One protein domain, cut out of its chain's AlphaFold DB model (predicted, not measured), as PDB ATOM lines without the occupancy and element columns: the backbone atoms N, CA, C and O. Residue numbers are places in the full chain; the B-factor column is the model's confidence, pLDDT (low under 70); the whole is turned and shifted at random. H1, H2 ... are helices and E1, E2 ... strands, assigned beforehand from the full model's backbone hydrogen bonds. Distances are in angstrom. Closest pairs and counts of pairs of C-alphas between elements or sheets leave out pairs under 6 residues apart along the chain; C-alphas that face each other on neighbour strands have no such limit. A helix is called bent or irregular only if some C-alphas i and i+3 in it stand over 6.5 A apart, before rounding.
ATOM      1  N   SER A   4     107.682 106.520  70.544       58.97
ATOM      2  CA  SER A   4     108.522 107.442  69.778       58.97
ATOM      3  C   SER A   4     107.899 108.837  69.642       58.97
ATOM      4  O   SER A   4     108.562 109.838  69.906       58.97
ATOM      5  N   ALA A   5     106.597 108.925  69.356       60.25
ATOM      6  CA  ALA A   5     105.893 110.200  69.209       60.25
ATOM      7  C   ALA A   5     105.883 111.027  70.510       60.25
ATOM      8  O   ALA A   5     105.979 112.256  70.475       60.25
ATOM      9  N   PHE A   6     105.801 110.358  71.667       63.41
ATOM     10  CA  PHE A   6     105.853 111.009  72.978       63.41
ATOM     11  C   PHE A   6     107.216 111.660  73.243       63.41
ATOM     12  O   PHE A   6     107.275 112.849  73.567       63.41
ATOM     13  N   VAL A   7     108.305 110.903  73.076       64.50
ATOM     14  CA  VAL A   7     109.658 111.417  73.324       64.50
ATOM     15  C   VAL A   7     109.985 112.544  72.343       64.50
ATOM     16  O   VAL A   7     110.590 113.538  72.733       64.50
ATOM     17  N   TRP A   8     109.522 112.457  71.091       68.75
ATOM     18  CA  TRP A   8     109.841 113.470  70.081       68.75
ATOM     19  C   TRP A   8     109.114 114.774  70.334       68.75
ATOM     20  O   TRP A   8     109.706 115.841  70.200       68.75
ATOM     21  N   ARG A   9     107.852 114.709  70.766       63.06
ATOM     22  CA  ARG A   9     107.145 115.909  71.212       63.06
ATOM     23  C   ARG A   9     107.853 116.545  72.411       63.06
ATOM     24  O   ARG A   9     107.943 117.766  72.478       63.06
ATOM     25  N   GLY A  10     108.406 115.727  73.310       63.88
ATOM     26  CA  GLY A  10     109.267 116.185  74.403       63.88
ATOM     27  C   GLY A  10     110.502 116.948  73.911       63.88
ATOM     28  O   GLY A  10     110.715 118.085  74.322       63.88
ATOM     29  N   LEU A  11     111.267 116.367  72.983       64.25
ATOM     30  CA  LEU A  11     112.457 116.998  72.393       64.25
ATOM     31  C   LEU A  11     112.119 118.287  71.631       64.25
ATOM     32  O   LEU A  11     112.792 119.300  71.802       64.25
ATOM     33  N   LYS A  12     111.036 118.287  70.847       64.25
ATOM     34  CA  LYS A  12     110.571 119.473  70.116       64.25
ATOM     35  C   LYS A  12     110.232 120.618  71.066       64.25
ATOM     36  O   LYS A  12     110.654 121.750  70.852       64.25
ATOM     37  N   ASN A  13     109.501 120.314  72.138       62.38
ATOM     38  CA  ASN A  13     109.133 121.292  73.162       62.38
ATOM     39  C   ASN A  13     110.355 121.809  73.939       62.38
ATOM     40  O   ASN A  13     110.355 122.951  74.393       62.38
ATOM     41  N   ALA A  14     111.405 120.991  74.058       58.69
ATOM     42  CA  ALA A  14     112.696 121.380  74.616       58.69
ATOM     43  C   ALA A  14     113.601 122.143  73.620       58.69
ATOM     44  O   ALA A  14     114.713 122.529  73.974       58.69
ATOM     45  N   GLY A  15     113.118 122.410  72.400       55.53
ATOM     46  CA  GLY A  15     113.800 123.248  71.412       55.53
ATOM     47  C   GLY A  15     114.797 122.514  70.512       55.53
ATOM     48  O   GLY A  15     115.555 123.167  69.795       55.53
ATOM     49  N   TYR A  16     114.800 121.182  70.519       62.62
ATOM     50  CA  TYR A  16     115.628 120.374  69.620       62.62
ATOM     51  C   TYR A  16     115.028 120.295  68.209       62.62
ATOM     52  O   TYR A  16     113.801 120.266  68.060       62.62
ATOM     53  N   ASP A  17     115.879 120.250  67.175       60.81
ATOM     54  CA  ASP A  17     115.444 120.185  65.765       60.81
ATOM     55  C   ASP A  17     114.994 118.780  65.370       60.81
ATOM     56  O   ASP A  17     115.617 118.059  64.586       60.81
ATOM     57  N   VAL A  18     113.873 118.369  65.942       62.19
ATOM     58  CA  VAL A  18     113.154 117.183  65.502       62.19
ATOM     59  C   VAL A  18     112.188 117.598  64.391       62.19
ATOM     60  O   VAL A  18     111.147 118.219  64.622       62.19
ATOM     61  N   ARG A  19     112.564 117.298  63.143       52.22
ATOM     62  CA  ARG A  19     111.774 117.646  61.951       52.22
ATOM     63  C   ARG A  19     110.354 117.058  62.012       52.22
ATOM     64  O   ARG A  19     110.186 115.844  61.996       52.22
ATOM     65  N   GLY A  20     109.356 117.947  61.955       44.94
ATOM     66  CA  GLY A  20     107.940 117.646  61.700       44.94
ATOM     67  C   GLY A  20     107.156 117.102  62.902       44.94
ATOM     68  O   GLY A  20     107.510 116.093  63.500       44.94
ATOM     69  N   GLU A  21     106.013 117.720  63.216       40.09
ATOM     70  CA  GLU A  21     104.916 116.968  63.843       40.09
ATOM     71  C   GLU A  21     104.327 116.086  62.738       40.09
ATOM     72  O   GLU A  21     103.840 116.617  61.745       40.09
ATOM     73  N   ASN A  22     104.423 114.760  62.882       45.78
ATOM     74  CA  ASN A  22     103.993 113.741  61.906       45.78
ATOM     75  C   ASN A  22     104.982 113.352  60.789       45.78
ATOM     76  O   ASN A  22     104.539 112.952  59.712       45.78
ATOM     77  N   ALA A  23     106.304 113.360  61.001       43.84
ATOM     78  CA  ALA A  23     107.174 112.598  60.099       43.84
ATOM     79  C   ALA A  23     106.859 111.097  60.253       43.84
ATOM     80  O   ALA A  23     107.420 110.424  61.112       43.84
ATOM     81  N   ALA A  24     105.967 110.567  59.412       43.94
ATOM     82  CA  ALA A  24     105.554 109.161  59.368       43.94
ATOM     83  C   ALA A  24     106.723 108.156  59.206       43.94
ATOM     84  O   ALA A  24     106.504 106.951  59.252       43.94
ATOM     85  N   GLY A  25     107.961 108.636  59.032       49.09
ATOM     86  CA  GLY A  25     109.185 107.837  58.953       49.09
ATOM     87  C   GLY A  25     110.109 107.894  60.178       49.09
ATOM     88  O   GLY A  25     111.125 107.202  60.170       49.09
ATOM     89  N   PHE A  26     109.812 108.688  61.216       53.94
ATOM     90  CA  PHE A  26     110.701 108.825  62.376       53.94
ATOM     91  C   PHE A  26     110.191 108.014  63.570       53.94
ATOM     92  O   PHE A  26     109.337 108.458  64.333       53.94
ATOM     93  N   THR A  27     110.736 106.814  63.732       64.25
ATOM     94  CA  THR A  27     110.310 105.830  64.737       64.25
ATOM     95  C   THR A  27     111.443 105.553  65.718       64.25
ATOM     96  O   THR A  27     112.560 106.048  65.558       64.25
ATOM     97  N   THR A  28     111.194 104.729  66.735       68.56
ATOM     98  CA  THR A  28     112.250 104.246  67.636       68.56
ATOM     99  C   THR A  28     113.441 103.639  66.876       68.56
ATOM    100  O   THR A  28     114.593 103.870  67.251       68.56
ATOM    101  N   SER A  29     113.171 102.992  65.737       70.50
ATOM    102  CA  SER A  29     114.171 102.420  64.829       70.50
ATOM    103  C   SER A  29     115.128 103.451  64.223       70.50
ATOM    104  O   SER A  29     116.228 103.097  63.802       70.50
ATOM    105  N   THR A  30     114.738 104.728  64.175       71.38
ATOM    106  CA  THR A  30     115.595 105.819  63.697       71.38
ATOM    107  C   THR A  30     116.692 106.157  64.707       71.38
ATOM    108  O   THR A  30     117.737 106.664  64.305       71.38
ATOM    109  N   LEU A  31     116.509 105.836  65.994       73.62
ATOM    110  CA  LEU A  31     117.529 106.027  67.031       73.62
ATOM    111  C   LEU A  31     118.378 104.775  67.261       73.62
ATOM    112  O   LEU A  31     119.601 104.866  67.389       73.62
ATOM    113  N   PHE A  32     117.760 103.595  67.301       75.50
ATOM    114  CA  PHE A  32     118.482 102.339  67.487       75.50
ATOM    115  C   PHE A  32     117.710 101.152  66.916       75.50
ATOM    116  O   PHE A  32     116.490 101.158  66.877       75.50
ATOM    117  N   ASN A  33     118.414 100.095  66.513       75.44
ATOM    118  CA  ASN A  33     117.817  98.890  65.927       75.44
ATOM    119  C   ASN A  33     117.730  97.715  66.922       75.44
ATOM    120  O   ASN A  33     117.954  96.559  66.573       75.44
ATOM    121  N   GLY A  34     117.424  98.009  68.188       65.38
ATOM    122  CA  GLY A  34     117.252  97.010  69.251       65.38
ATOM    123  C   GLY A  34     118.535  96.610  69.983       65.38
ATOM    124  O   GLY A  34     118.449  96.168  71.130       65.38
ATOM    125  N   ALA A  35     119.703  96.804  69.365       64.75
ATOM    126  CA  ALA A  35     121.009  96.593  69.998       64.75
ATOM    127  C   ALA A  35     122.036  97.684  69.666       64.75
ATOM    128  O   ALA A  35     122.852  98.013  70.522       64.75
ATOM    129  N   ASN A  36     121.985  98.264  68.463       74.69
ATOM    130  CA  ASN A  36     122.947  99.272  68.024       74.69
ATOM    131  C   ASN A  36     122.257 100.614  67.781       74.69
ATOM    132  O   ASN A  36     121.190 100.670  67.167       74.69
ATOM    133  N   THR A  37     122.893 101.701  68.214       82.69
ATOM    134  CA  THR A  37     122.484 103.059  67.841       82.69
ATOM    135  C   THR A  37     122.703 103.283  66.350       82.69
ATOM    136  O   THR A  37     123.644 102.740  65.769       82.69
ATOM    137  N   THR A  38     121.833 104.056  65.708       78.88
ATOM    138  CA  THR A  38     121.957 104.400  64.283       78.88
ATOM    139  C   THR A  38     123.022 105.477  64.058       78.88
ATOM    140  O   THR A  38     123.532 106.083  65.003       78.88
ATOM    141  N   ALA A  39     123.365 105.741  62.793       74.25
ATOM    142  CA  ALA A  39     124.238 106.862  62.437       74.25
ATOM    143  C   ALA A  39     123.633 108.209  62.869       74.25
ATOM    144  O   ALA A  39     124.326 109.005  63.491       74.25
ATOM    145  N   TYR A  40     122.327 108.394  62.648       74.25
ATOM    146  CA  TYR A  40     121.595 109.587  63.078       74.25
ATOM    147  C   TYR A  40     121.704 109.822  64.592       74.25
ATOM    148  O   TYR A  40     121.997 110.929  65.037       74.25
ATOM    149  N   ALA A  41     121.510 108.775  65.403       75.94
ATOM    150  CA  ALA A  41     121.628 108.907  66.853       75.94
ATOM    151  C   ALA A  41     123.043 109.322  67.277       75.94
ATOM    152  O   ALA A  41     123.190 110.157  68.155       75.94
ATOM    153  N   ARG A  42     124.086 108.783  66.641       80.12
ATOM    154  CA  ARG A  42     125.482 109.137  66.967       80.12
ATOM    155  C   ARG A  42     125.869 110.546  66.519       80.12
ATOM    156  O   ARG A  42     126.752 111.162  67.116       80.12
ATOM    157  N   GLU A  43     125.221 111.048  65.477       78.56
ATOM    158  CA  GLU A  43     125.409 112.412  64.994       78.56
ATOM    159  C   GLU A  43     124.871 113.426  66.015       78.56
ATOM    160  O   GLU A  43     125.619 114.292  66.468       78.56
ATOM    161  N   HIS A  44     123.631 113.245  66.477       76.31
ATOM    162  CA  HIS A  44     122.916 114.241  67.288       76.31
ATOM    163  C   HIS A  44     122.897 113.982  68.803       76.31
ATOM    164  O   HIS A  44     122.511 114.865  69.572       76.31
ATOM    165  N   PHE A  45     123.305 112.792  69.250       83.62
ATOM    166  CA  PHE A  45     123.257 112.390  70.654       83.62
ATOM    167  C   PHE A  45     124.574 111.759  71.102       83.62
ATOM    168  O   PHE A  45     125.247 111.062  70.338       83.62
ATOM    169  N   ASP A  46     124.917 111.973  72.367       83.81
ATOM    170  CA  ASP A  46     125.957 111.205  73.039       83.81
ATOM    171  C   ASP A  46     125.381 109.864  73.499       83.81
ATOM    172  O   ASP A  46     124.316 109.792  74.118       83.81
ATOM    173  N   VAL A  47     126.082 108.776  73.170       85.62
ATOM    174  CA  VAL A  47     125.615 107.412  73.436       85.62
ATOM    175  C   VAL A  47     126.208 106.898  74.740       85.62
ATOM    176  O   VAL A  47     127.407 106.644  74.839       85.62
ATOM    177  N   THR A  48     125.342 106.652  75.718       85.94
ATOM    178  CA  THR A  48     125.695 105.937  76.946       85.94
ATOM    179  C   THR A  48     125.470 104.439  76.748       85.94
ATOM    180  O   THR A  48     124.396 104.001  76.320       85.94
ATOM    181  N   SER A  49     126.488 103.631  77.057       85.12
ATOM    182  CA  SER A  49     126.415 102.175  76.906       85.12
ATOM    183  C   SER A  49     125.376 101.549  77.847       85.12
ATOM    184  O   SER A  49     125.049 102.106  78.894       85.12
ATOM    185  N   ALA A  50     124.888 100.348  77.521       82.75
ATOM    186  CA  ALA A  50     123.963  99.611  78.388       82.75
ATOM    187  C   ALA A  50     124.528  99.368  79.798       82.75
ATOM    188  O   ALA A  50     123.775  99.391  80.767       82.75
ATOM    189  N   ALA A  51     125.837  99.122  79.912       81.38
ATOM    190  CA  ALA A  51     126.490  98.858  81.192       81.38
ATOM    191  C   ALA A  51     126.510 100.105  82.083       81.38
ATOM    192  O   ALA A  51     126.233 100.000  83.273       81.38
ATOM    193  N   GLU A  52     126.778 101.279  81.506       80.88
ATOM    194  CA  GLU A  52     126.763 102.550  82.240       80.88
ATOM    195  C   GLU A  52     125.339 103.012  82.560       80.88
ATOM    196  O   GLU A  52     125.061 103.400  83.692       80.88
ATOM    197  N   ALA A  53     124.409 102.895  81.606       81.81
ATOM    198  CA  ALA A  53     123.020 103.323  81.777       81.81
ATOM    199  C   ALA A  53     122.259 102.535  82.859       81.81
ATOM    200  O   ALA A  53     121.238 102.999  83.351       81.81
ATOM    201  N   ARG A  54     122.727 101.334  83.217       79.31
ATOM    202  CA  ARG A  54     122.116 100.494  84.260       79.31
ATOM    203  C   ARG A  54     122.705 100.718  85.648       79.31
ATOM    204  O   ARG A  54     122.193 100.146  86.607       79.31
ATOM    205  N   LYS A  55     123.790 101.488  85.778       78.31
ATOM    206  CA  LYS A  55     124.389 101.724  87.091       78.31
ATOM    207  C   LYS A  55     123.415 102.531  87.956       78.31
ATOM    208  O   LYS A  55     122.955 103.583  87.508       78.31
ATOM    209  N   PRO A  56     123.121 102.087  89.189       70.75
ATOM    210  CA  PRO A  56     122.361 102.903  90.125       70.75
ATOM    211  C   PRO A  56     123.150 104.185  90.401       70.75
ATOM    212  O   PRO A  56     124.358 104.127  90.638       70.75
ATOM    213  N   ASN A  57     122.482 105.337  90.330       72.12
ATOM    214  CA  ASN A  57     123.124 106.655  90.421       72.12
ATOM    215  C   ASN A  57     124.286 106.850  89.421       72.12
ATOM    216  O   ASN A  57     125.282 107.502  89.730       72.12
ATOM    217  N   GLY A  58     124.175 106.248  88.232       71.44
ATOM    218  CA  GLY A  58     125.158 106.344  87.154       71.44
ATOM    219  C   GLY A  58     125.164 107.698  86.435       71.44
ATOM    220  O   GLY A  58     124.625 108.692  86.912       71.44
ATOM    221  N   SER A  59     125.749 107.734  85.238       75.88
ATOM    222  CA  SER A  59     125.994 108.971  84.477       75.88
ATOM    223  C   SER A  59     124.763 109.595  83.804       75.88
ATOM    224  O   SER A  59     124.912 110.605  83.116       75.88
ATOM    225  N   LEU A  60     123.577 109.001  83.967       80.00
ATOM    226  CA  LEU A  60     122.337 109.485  83.360       80.00
ATOM    227  C   LEU A  60     121.933 110.854  83.916       80.00
ATOM    228  O   LEU A  60     121.923 111.080  85.128       80.00
ATOM    229  N   LYS A  61     121.551 111.754  83.015       80.88
ATOM    230  CA  LYS A  61     121.089 113.112  83.298       80.88
ATOM    231  C   LYS A  61     119.603 113.219  83.003       80.88
ATOM    232  O   LYS A  61     119.097 112.623  82.056       80.88
ATOM    233  N   GLN A  62     118.892 113.997  83.815       79.25
ATOM    234  CA  GLN A  62     117.475 114.271  83.581       79.25
ATOM    235  C   GLN A  62     117.263 114.786  82.149       79.25
ATOM    236  O   GLN A  62     117.933 115.722  81.722       79.25
ATOM    237  N   GLY A  63     116.327 114.171  81.424       73.69
ATOM    238  CA  GLY A  63     116.089 114.448  80.005       73.69
ATOM    239  C   GLY A  63     116.760 113.467  79.040       73.69
ATOM    240  O   GLY A  63     116.380 113.447  77.872       73.69
ATOM    241  N   ASP A  64     117.678 112.616  79.511       83.56
ATOM    242  CA  ASP A  64     118.262 111.553  78.692       83.56
ATOM    243  C   ASP A  64     117.188 110.587  78.185       83.56
ATOM    244  O   ASP A  64     116.237 110.235  78.888       83.56
ATOM    245  N   ILE A  65     117.355 110.110  76.958       85.31
ATOM    246  CA  ILE A  65     116.450 109.144  76.344       85.31
ATOM    247  C   ILE A  65     116.954 107.745  76.675       85.31
ATOM    248  O   ILE A  65     117.975 107.298  76.157       85.31
ATOM    249  N   LEU A  66     116.216 107.023  77.507       84.12
ATOM    250  CA  LEU A  66     116.461 105.613  77.771       84.12
ATOM    251  C   LEU A  66     115.995 104.767  76.591       84.12
ATOM    252  O   LEU A  66     114.868 104.919  76.112       84.12
ATOM    253  N   MET A  67     116.850 103.842  76.160       83.94
ATOM    254  CA  MET A  67     116.551 102.881  75.104       83.94
ATOM    255  C   MET A  67     116.288 101.505  75.703       83.94
ATOM    256  O   MET A  67     117.106 100.965  76.453       83.94
ATOM    257  N   PHE A  68     115.169 100.908  75.315       83.44
ATOM    258  CA  PHE A  68     114.706  99.628  75.824       83.44
ATOM    259  C   PHE A  68     114.469  98.637  74.687       83.44
ATOM    260  O   PHE A  68     113.902  98.976  73.649       83.44
ATOM    261  N   SER A  69     114.864  97.388  74.901       79.75
ATOM    262  CA  SER A  69     114.673  96.298  73.943       79.75
ATOM    263  C   SER A  69     113.903  95.160  74.603       79.75
ATOM    264  O   SER A  69     114.230  94.775  75.728       79.75
ATOM    265  N   SER A  70     112.882  94.644  73.922       75.94
ATOM    266  CA  SER A  70     112.032  93.533  74.363       75.94
ATOM    267  C   SER A  70     111.775  92.554  73.211       75.94
ATOM    268  O   SER A  70     112.042  92.868  72.050       75.94
ATOM    269  N   SER A  71     111.203  91.384  73.506       67.25
ATOM    270  CA  SER A  71     110.764  90.432  72.470       67.25
ATOM    271  C   SER A  71     109.620  90.958  71.592       67.25
ATOM    272  O   SER A  71     109.436  90.463  70.484       67.25
ATOM    273  N   GLN A  72     108.870  91.961  72.062       62.38
ATOM    274  CA  GLN A  72     107.759  92.584  71.332       62.38
ATOM    275  C   GLN A  72     108.176  93.834  70.545       62.38
ATOM    276  O   GLN A  72     107.354  94.422  69.846       62.38
ATOM    277  N   GLY A  73     109.448  94.231  70.631       69.25
ATOM    278  CA  GLY A  73     109.987  95.378  69.913       69.25
ATOM    279  C   GLY A  73     110.791  96.324  70.797       69.25
ATOM    280  O   GLY A  73     111.287  95.969  71.871       69.25
ATOM    281  N   GLN A  74     110.957  97.543  70.298       74.56
ATOM    282  CA  GLN A  74     111.809  98.572  70.879       74.56
ATOM    283  C   GLN A  74     110.959  99.636  71.568       74.56
ATOM    284  O   GLN A  74     109.928 100.054  71.045       74.56
ATOM    285  N   HIS A  75     111.430 100.122  72.711       76.00
ATOM    286  CA  HIS A  75     110.775 101.187  73.458       76.00
ATOM    287  C   HIS A  75     111.773 102.276  73.842       76.00
ATOM    288  O   HIS A  75     112.978 102.046  73.929       76.00
ATOM    289  N   VAL A  76     111.250 103.477  74.075       76.00
ATOM    290  CA  VAL A  76     112.015 104.629  74.559       76.00
ATOM    291  C   VAL A  76     111.262 105.330  75.675       76.00
ATOM    292  O   VAL A  76     110.030 105.296  75.724       76.00
ATOM    293  N   GLY A  77     112.008 105.974  76.564       77.81
ATOM    294  CA  GLY A  77     111.462 106.785  77.644       77.81
ATOM    295  C   GLY A  77     112.406 107.916  78.029       77.81
ATOM    296  O   GLY A  77     113.581 107.880  77.685       77.81
ATOM    297  N   ILE A  78     111.893 108.922  78.732       82.88
ATOM    298  CA  ILE A  78     112.677 110.080  79.180       82.88
ATOM    299  C   ILE A  78     113.085 109.861  80.631       82.88
ATOM    300  O   ILE A  78     112.221 109.750  81.501       82.88
ATOM    301  N   PHE A  79     114.384 109.809  80.898       82.88
ATOM    302  CA  PHE A  79     114.929 109.701  82.242       82.88
ATOM    303  C   PHE A  79     114.567 110.934  83.074       82.88
ATOM    304  O   PHE A  79     114.778 112.077  82.660       82.88
ATOM    305  N   LYS A  80     114.022 110.694  84.265       81.62
ATOM    306  CA  LYS A  80     113.619 111.738  85.213       81.62
ATOM    307  C   LYS A  80     114.628 111.880  86.349       81.62
ATOM    308  O   LYS A  80     114.879 112.995  86.793       81.62
ATOM    309  N   GLY A  81     115.191 110.771  86.812       81.06
ATOM    310  CA  GLY A  81     116.085 110.744  87.963       81.06
ATOM    311  C   GLY A  81     116.140 109.362  88.602       81.06
ATOM    312  O   GLY A  81     115.619 108.392  88.051       81.06
ATOM    313  N   TYR A  82     116.755 109.289  89.775       79.25
ATOM    314  CA  TYR A  82     116.751 108.095  90.614       79.25
ATOM    315  C   TYR A  82     115.811 108.294  91.809       79.25
ATOM    316  O   TYR A  82     115.662 109.415  92.300       79.25
ATOM    317  N   ASP A  83     115.170 107.221  92.273       78.75
ATOM    318  CA  ASP A  83     114.456 107.231  93.553       78.75
ATOM    319  C   ASP A  83     115.431 107.170  94.747       78.75
ATOM    320  O   ASP A  83     116.650 107.078  94.583       78.75
ATOM    321  N   ALA A  84     114.898 107.211  95.971       75.69
ATOM    322  CA  ALA A  84     115.703 107.166  97.196       75.69
ATOM    323  C   ALA A  84     116.524 105.868  97.346       75.69
ATOM    324  O   ALA A  84     117.463 105.814  98.136       75.69
ATOM    325  N   GLN A  85     116.171 104.826  96.598       75.00
ATOM    326  CA  GLN A  85     116.807 103.520  96.579       75.00
ATOM    327  C   GLN A  85     117.788 103.373  95.402       75.00
ATOM    328  O   GLN A  85     118.399 102.317  95.249       75.00
ATOM    329  N   GLY A  86     117.970 104.419  94.587       76.44
ATOM    330  CA  GLY A  86     118.853 104.408  93.421       76.44
ATOM    331  C   GLY A  86     118.244 103.742  92.185       76.44
ATOM    332  O   GLY A  86     118.972 103.443  91.238       76.44
ATOM    333  N   ASN A  87     116.929 103.503  92.166       81.69
ATOM    334  CA  ASN A  87     116.234 102.937  91.014       81.69
ATOM    335  C   ASN A  87     115.919 104.012  89.979       81.69
ATOM    336  O   ASN A  87     115.503 105.121  90.313       81.69
ATOM    337  N   ILE A  88     116.037 103.656  88.703       80.62
ATOM    338  CA  ILE A  88     115.768 104.565  87.589       80.62
ATOM    339  C   ILE A  88     114.275 104.912  87.526       80.62
ATOM    340  O   ILE A  88     113.424 104.028  87.424       80.62
ATOM    341  N   GLN A  89     113.964 106.206  87.512       79.69
ATOM    342  CA  GLN A  89     112.644 106.750  87.208       79.69
ATOM    343  C   GLN A  89     112.643 107.355  85.806       79.69
ATOM    344  O   GLN A  89     113.509 108.164  85.459       79.69
ATOM    345  N   PHE A  90     111.650 107.001  84.995       79.56
ATOM    346  CA  PHE A  90     111.502 107.545  83.650       79.56
ATOM    347  C   PHE A  90     110.037 107.734  83.266       79.56
ATOM    348  O   PHE A  90     109.140 107.134  83.852       79.56
ATOM    349  N   ILE A  91     109.793 108.572  82.262       72.88
ATOM    350  CA  ILE A  91     108.473 108.778  81.670       72.88
ATOM    351  C   ILE A  91     108.424 108.010  80.348       72.88
ATOM    352  O   ILE A  91     109.184 108.314  79.428       72.88
ATOM    353  N   GLY A  92     107.555 107.007  80.251       64.00
ATOM    354  CA  GLY A  92     107.416 106.155  79.066       64.00
ATOM    355  C   GLY A  92     105.969 106.022  78.615       64.00
ATOM    356  O   GLY A  92     105.055 106.102  79.433       64.00
ATOM    357  N   SER A  93     105.750 105.802  77.316       55.91
ATOM    358  CA  SER A  93     104.415 105.501  76.782       55.91
ATOM    359  C   SER A  93     104.075 104.035  77.033       55.91
ATOM    360  O   SER A  93     104.766 103.142  76.543       55.91
ATOM    361  N   GLN A  94     103.012 103.781  77.788       53.69
ATOM    362  CA  GLN A  94     102.431 102.451  77.943       53.69
ATOM    363  C   GLN A  94     101.324 102.299  76.894       53.69
ATOM    364  O   GLN A  94     100.442 103.157  76.793       53.69
ATOM    365  N   GLY A  95     101.372 101.228  76.092       41.41
ATOM    366  CA  GLY A  95     100.551 101.065  74.882       41.41
ATOM    367  C   GLY A  95      99.042 101.291  75.059       41.41
ATOM    368  O   GLY A  95      98.394 101.758  74.124       41.41
ATOM    369  N   SER A  96      98.494 101.032  76.251       37.75
ATOM    370  CA  SER A  96      97.068 101.186  76.580       37.75
ATOM    371  C   SER A  96      96.729 102.378  77.486       37.75
ATOM    372  O   SER A  96      95.576 102.802  77.502       37.75
ATOM    373  N   THR A  97      97.689 102.937  78.229       39.84
ATOM    374  CA  THR A  97      97.433 103.949  79.278       39.84
ATOM    375  C   THR A  97      98.101 105.303  79.027       39.84
ATOM    376  O   THR A  97      97.871 106.247  79.779       39.84
ATOM    377  N   GLY A  98      98.867 105.441  77.941       44.78
ATOM    378  CA  GLY A  98      99.554 106.688  77.605       44.78
ATOM    379  C   GLY A  98     100.838 106.896  78.419       44.78
ATOM    380  O   GLY A  98     101.373 105.938  78.985       44.78
ATOM    381  N   PRO A  99     101.406 108.115  78.430       56.66
ATOM    382  CA  PRO A  99     102.660 108.383  79.118       56.66
ATOM    383  C   PRO A  99     102.485 108.312  80.637       56.66
ATOM    384  O   PRO A  99     101.697 109.055  81.221       56.66
ATOM    385  N   ALA A 100     103.253 107.439  81.277       57.69
ATOM    386  CA  ALA A 100     103.261 107.257  82.719       57.69
ATOM    387  C   ALA A 100     104.685 107.355  83.265       57.69
ATOM    388  O   ALA A 100     105.660 107.041  82.578       57.69
ATOM    389  N   GLU A 101     104.789 107.786  84.519       72.44
ATOM    390  CA  GLU A 101     106.030 107.679  85.272       72.44
ATOM    391  C   GLU A 101     106.201 106.241  85.752       72.44
ATOM    392  O   GLU A 101     105.283 105.638  86.308       72.44
ATOM    393  N   VAL A 102     107.384 105.695  85.507       73.44
ATOM    394  CA  VAL A 102     107.727 104.311  85.779       73.44
ATOM    395  C   VAL A 102     109.022 104.288  86.569       73.44
ATOM    396  O   VAL A 102     110.037 104.833  86.139       73.44
ATOM    397  N   THR A 103     108.991 103.613  87.713       81.00
ATOM    398  CA  THR A 103     110.196 103.244  88.456       81.00
ATOM    399  C   THR A 103     110.615 101.841  88.044       81.00
ATOM    400  O   THR A 103     109.842 100.886  88.173       81.00
ATOM    401  N   ILE A 104     111.838 101.710  87.541       76.81
ATOM    402  CA  ILE A 104     112.429 100.428  87.175       76.81
ATOM    403  C   ILE A 104     112.799  99.696  88.455       76.81
ATOM    404  O   ILE A 104     113.689 100.114  89.182       76.81
ATOM    405  N   ARG A 105     112.108  98.593  88.728       73.50
ATOM    406  CA  ARG A 105     112.433  97.720  89.856       73.50
ATOM    407  C   ARG A 105     113.355  96.599  89.371       73.50
ATOM    408  O   ARG A 105     113.024  96.005  88.340       73.50
ATOM    409  N   PRO A 106     114.437  96.276  90.101       67.81
ATOM    410  CA  PRO A 106     115.299  95.146  89.771       67.81
ATOM    411  C   PRO A 106     114.502  93.844  89.635       67.81
ATOM    412  O   PRO A 106     113.663  93.539  90.484       67.81
ATOM    413  N   GLY A 107     114.725  93.096  88.554       63.53
ATOM    414  CA  GLY A 107     113.978  91.871  88.230       63.53
ATOM    415  C   GLY A 107     112.552  92.105  87.713       63.53
ATOM    416  O   GLY A 107     111.818  91.150  87.459       63.53
ATOM    417  N   GLY A 108     112.131  93.364  87.571       64.75
ATOM    418  CA  GLY A 108     110.821  93.739  87.055       64.75
ATOM    419  C   GLY A 108     110.748  93.730  85.528       64.75
ATOM    420  O   GLY A 108     111.713  93.448  84.818       64.75
ATOM    421  N   TYR A 109     109.583  94.113  85.001       64.62
ATOM    422  CA  TYR A 109     109.321  94.165  83.556       64.62
ATOM    423  C   TYR A 109     110.396  94.936  82.763       64.62
ATOM    424  O   TYR A 109     110.783  94.496  81.682       64.62
ATOM    425  N   TRP A 110     110.890  96.050  83.322       65.56
ATOM    426  CA  TRP A 110     111.855  96.971  82.700       65.56
ATOM    427  C   TRP A 110     113.333  96.622  82.946       65.56
ATOM    428  O   TRP A 110     114.202  97.203  82.291       65.56
ATOM    429  N   ASP A 111     113.618  95.695  83.865       63.91
ATOM    430  CA  ASP A 111     114.977  95.284  84.232       63.91
ATOM    431  C   ASP A 111     115.039  93.786  84.551       63.91
ATOM    432  O   ASP A 111     114.983  93.365  85.704       63.91
ATOM    433  N   GLY A 112     115.133  92.971  83.496       55.06
ATOM    434  CA  GLY A 112     115.431  91.537  83.603       55.06
ATOM    435  C   GLY A 112     114.253  90.587  83.375       55.06
ATOM    436  O   GLY A 112     114.489  89.391  83.235       55.06
ATOM    437  N   GLY A 113     113.016  91.088  83.278       61.09
ATOM    438  CA  GLY A 113     111.834  90.292  82.916       61.09
ATOM    439  C   GLY A 113     111.698  90.052  81.405       61.09
ATOM    440  O   GLY A 113     112.149  89.042  80.876       61.09
ATOM    441  N   SER A 114     111.053  90.978  80.692       63.81
ATOM    442  CA  SER A 114     110.817  90.900  79.235       63.81
ATOM    443  C   SER A 114     111.441  92.059  78.452       63.81
ATOM    444  O   SER A 114     111.555  91.987  77.228       63.81
ATOM    445  N   THR A 115     111.852  93.117  79.155       70.00
ATOM    446  CA  THR A 115     112.447  94.329  78.593       70.00
ATOM    447  C   THR A 115     113.763  94.627  79.302       70.00
ATOM    448  O   THR A 115     113.903  94.410  80.507       70.00
ATOM    449  N   ARG A 116     114.753  95.118  78.553       79.44
ATOM    450  CA  ARG A 116     116.071  95.481  79.086       79.44
ATOM    451  C   ARG A 116     116.527  96.843  78.579       79.44
ATOM    452  O   ARG A 116     116.348  97.150  77.400       79.44
ATOM    453  N   ILE A 117     117.195  97.611  79.439       82.38
ATOM    454  CA  ILE A 117     117.899  98.839  79.040       82.38
ATOM    455  C   ILE A 117     119.063  98.453  78.125       82.38
ATOM    456  O   ILE A 117     119.927  97.672  78.524       82.38
ATOM    457  N   VAL A 118     119.105  98.979  76.906       84.25
ATOM    458  CA  VAL A 118     120.195  98.732  75.941       84.25
ATOM    459  C   VAL A 118     121.121  99.934  75.760       84.25
ATOM    460  O   VAL A 118     122.121  99.837  75.056       84.25
ATOM    461  N   GLY A 119     120.835 101.035  76.448       85.06
ATOM    462  CA  GLY A 119     121.667 102.230  76.502       85.06
ATOM    463  C   GLY A 119     120.822 103.465  76.783       85.06
ATOM    464  O   GLY A 119     119.615 103.361  77.016       85.06
ATOM    465  N   ALA A 120     121.459 104.627  76.725       87.69
ATOM    466  CA  ALA A 120     120.777 105.913  76.776       87.69
ATOM    467  C   ALA A 120     121.388 106.900  75.776       87.69
ATOM    468  O   ALA A 120     122.528 106.720  75.340       87.69
ATOM    469  N   LEU A 121     120.617 107.915  75.405       84.06
ATOM    470  CA  LEU A 121     121.022 108.978  74.496       84.06
ATOM    471  C   LEU A 121     120.857 110.324  75.190       84.06
ATOM    472  O   LEU A 121     119.752 110.673  75.605       84.06
ATOM    473  N   THR A 122     121.939 111.086  75.264       85.25
ATOM    474  CA  THR A 122     121.916 112.465  75.752       85.25
ATOM    475  C   THR A 122     121.887 113.397  74.543       85.25
ATOM    476  O   THR A 122     122.785 113.308  73.704       85.25
ATOM    477  N   PRO A 123     120.872 114.265  74.389       75.69
ATOM    478  CA  PRO A 123     120.830 115.215  73.281       75.69
ATOM    479  C   PRO A 123     122.015 116.178  73.359       75.69
ATOM    480  O   PRO A 123     122.222 116.816  74.395       75.69
ATOM    481  N   LYS A 124     122.778 116.307  72.271       74.88
ATOM    482  CA  LYS A 124     123.898 117.249  72.246       74.88
ATOM    483  C   LYS A 124     123.384 118.696  72.195       74.88
ATOM    484  O   LYS A 124     122.363 118.944  71.548       74.88
ATOM    485  N   PRO A 125     124.054 119.668  72.836       66.06
ATOM    486  CA  PRO A 125     123.637 121.073  72.809       66.06
ATOM    487  C   PRO A 125     123.497 121.648  71.392       66.06
ATOM    488  O   PRO A 125     122.574 122.406  71.126       66.06
ATOM    489  N   GLU A 126     124.352 121.236  70.456       65.81
ATOM    490  CA  GLU A 126     124.297 121.627  69.040       65.81
ATOM    491  C   GLU A 126     123.041 121.140  68.300       65.81
ATOM    492  O   GLU A 126     122.713 121.653  67.232       65.81
ATOM    493  N   PHE A 127     122.316 120.170  68.860       62.91
ATOM    494  CA  PHE A 127     121.032 119.711  68.334       62.91
ATOM    495  C   PHE A 127     119.864 120.618  68.770       62.91
ATOM    496  O   PHE A 127     118.743 120.491  68.264       62.91
ATOM    497  N   GLN A 128     120.102 121.535  69.713       59.28
ATOM    498  CA  GLN A 128     119.123 122.494  70.203       59.28
ATOM    499  C   GLN A 128     119.104 123.732  69.299       59.28
ATOM    500  O   GLN A 128     120.024 124.543  69.294       59.28
TER     501      GLN A 128
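Overview. This is residues 4 to 128 of the 353 residues of a protein of [Pseudomonas] geniculata N1 (UniProt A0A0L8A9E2). A single strongly twisted sheet of six antiparallel strands runs through the domain, with H1 packed along one face and the small helices H4 and H5 on the other. H2 grazes the sheet, H3 sits by the E1 and E6 end, and a loop of residues 14 to 27 runs round the outside. The printed part has 125 residues, with five named helices and six named strands in the chain order H1 H2 H3 E1 H4 E2 E3 E4 E5 H5 E6; the sheet's order is E1 E6 E2 E3 E4 E5. The class is mixed, helices and strands; the whole is compact, with a radius of gyration of the C-alphas of 13.6 A, and rounded, spanning 37 by 30 by 25 A.

Along the chain. The longest strand, E3, is residues 73 to 82, 25.2 A, and bends by 64 degrees at residue 79. E2 is residues 65 to 70, 16.3 A; E4 is 88 to 94, 16.6 A; E5 is 98 to 103, 15.6 A. E1 is residues 45 to 49, 12.4 A. E6, residues 115 to 123, is 23.1 A, bends by 53 degrees at residue 118 and ends at C-alpha 123 (120.830, 115.215, 73.281). H1 is residues 4 to 13, 14.3 A, from C-alpha 4 at (108.522, 107.442, 69.778). H2 is residues 28 to 31, H3 39 to 44, H4 50 to 53 and H5 109 to 113. H5 is irregular, but only just: C-alphas 110 and 113 are 6.7 A apart.

Arrangement. E2 E3 E4 E5 form a meander, each strand the antiparallel neighbour of the one before, through three hairpins. N 66 and O 77 of E2 and E3 are 2.8 A apart, N 78 and O 91 of E3 and E4 2.9 A, N 90 and O 102 of E4 and E5 2.9 A. E6 pairs with E2, N 65 to O 121 at 2.8 A, and with edge strand E1, N 46 to O 122 at 2.8 A. E1, H4, E2 are a split strand-helix-strand unit, two strands running the same way with E6 between them; its crossover is right-handed. H1 has a height over the sheet of 8.2 A and runs along the strands, at 14 degrees to E3 on the local plane; its closest C-alphas to E3 are Ser 4 and Val 76, 6.6 A. H4, on the opposite face, lies over E2. H5 is on the same face as H4, over none of the strands. H2 touches H3, closest at the C-alphas of Leu 31 and Ala 41, 5.0 A. Every O i to N i+4 pair is within hydrogen-bond range in H1 and H3; H5 has 0 of 1, and 0 of 2 O i to N i+3 pairs, while H2 and H4 are too short for an O i to N i+4 pair.

Size, cuts and confidence. The two C-alphas farthest apart, of Ala 24 and Gln 85, are 39.3 A apart. The printed part has no cut; the links H1 to H2 and H4 to E2 are long. Mean pLDDT of the printed part is 70.4, with 52 residues under 70, among them residues 4 to 28, 92 to 100 and 106 to 114.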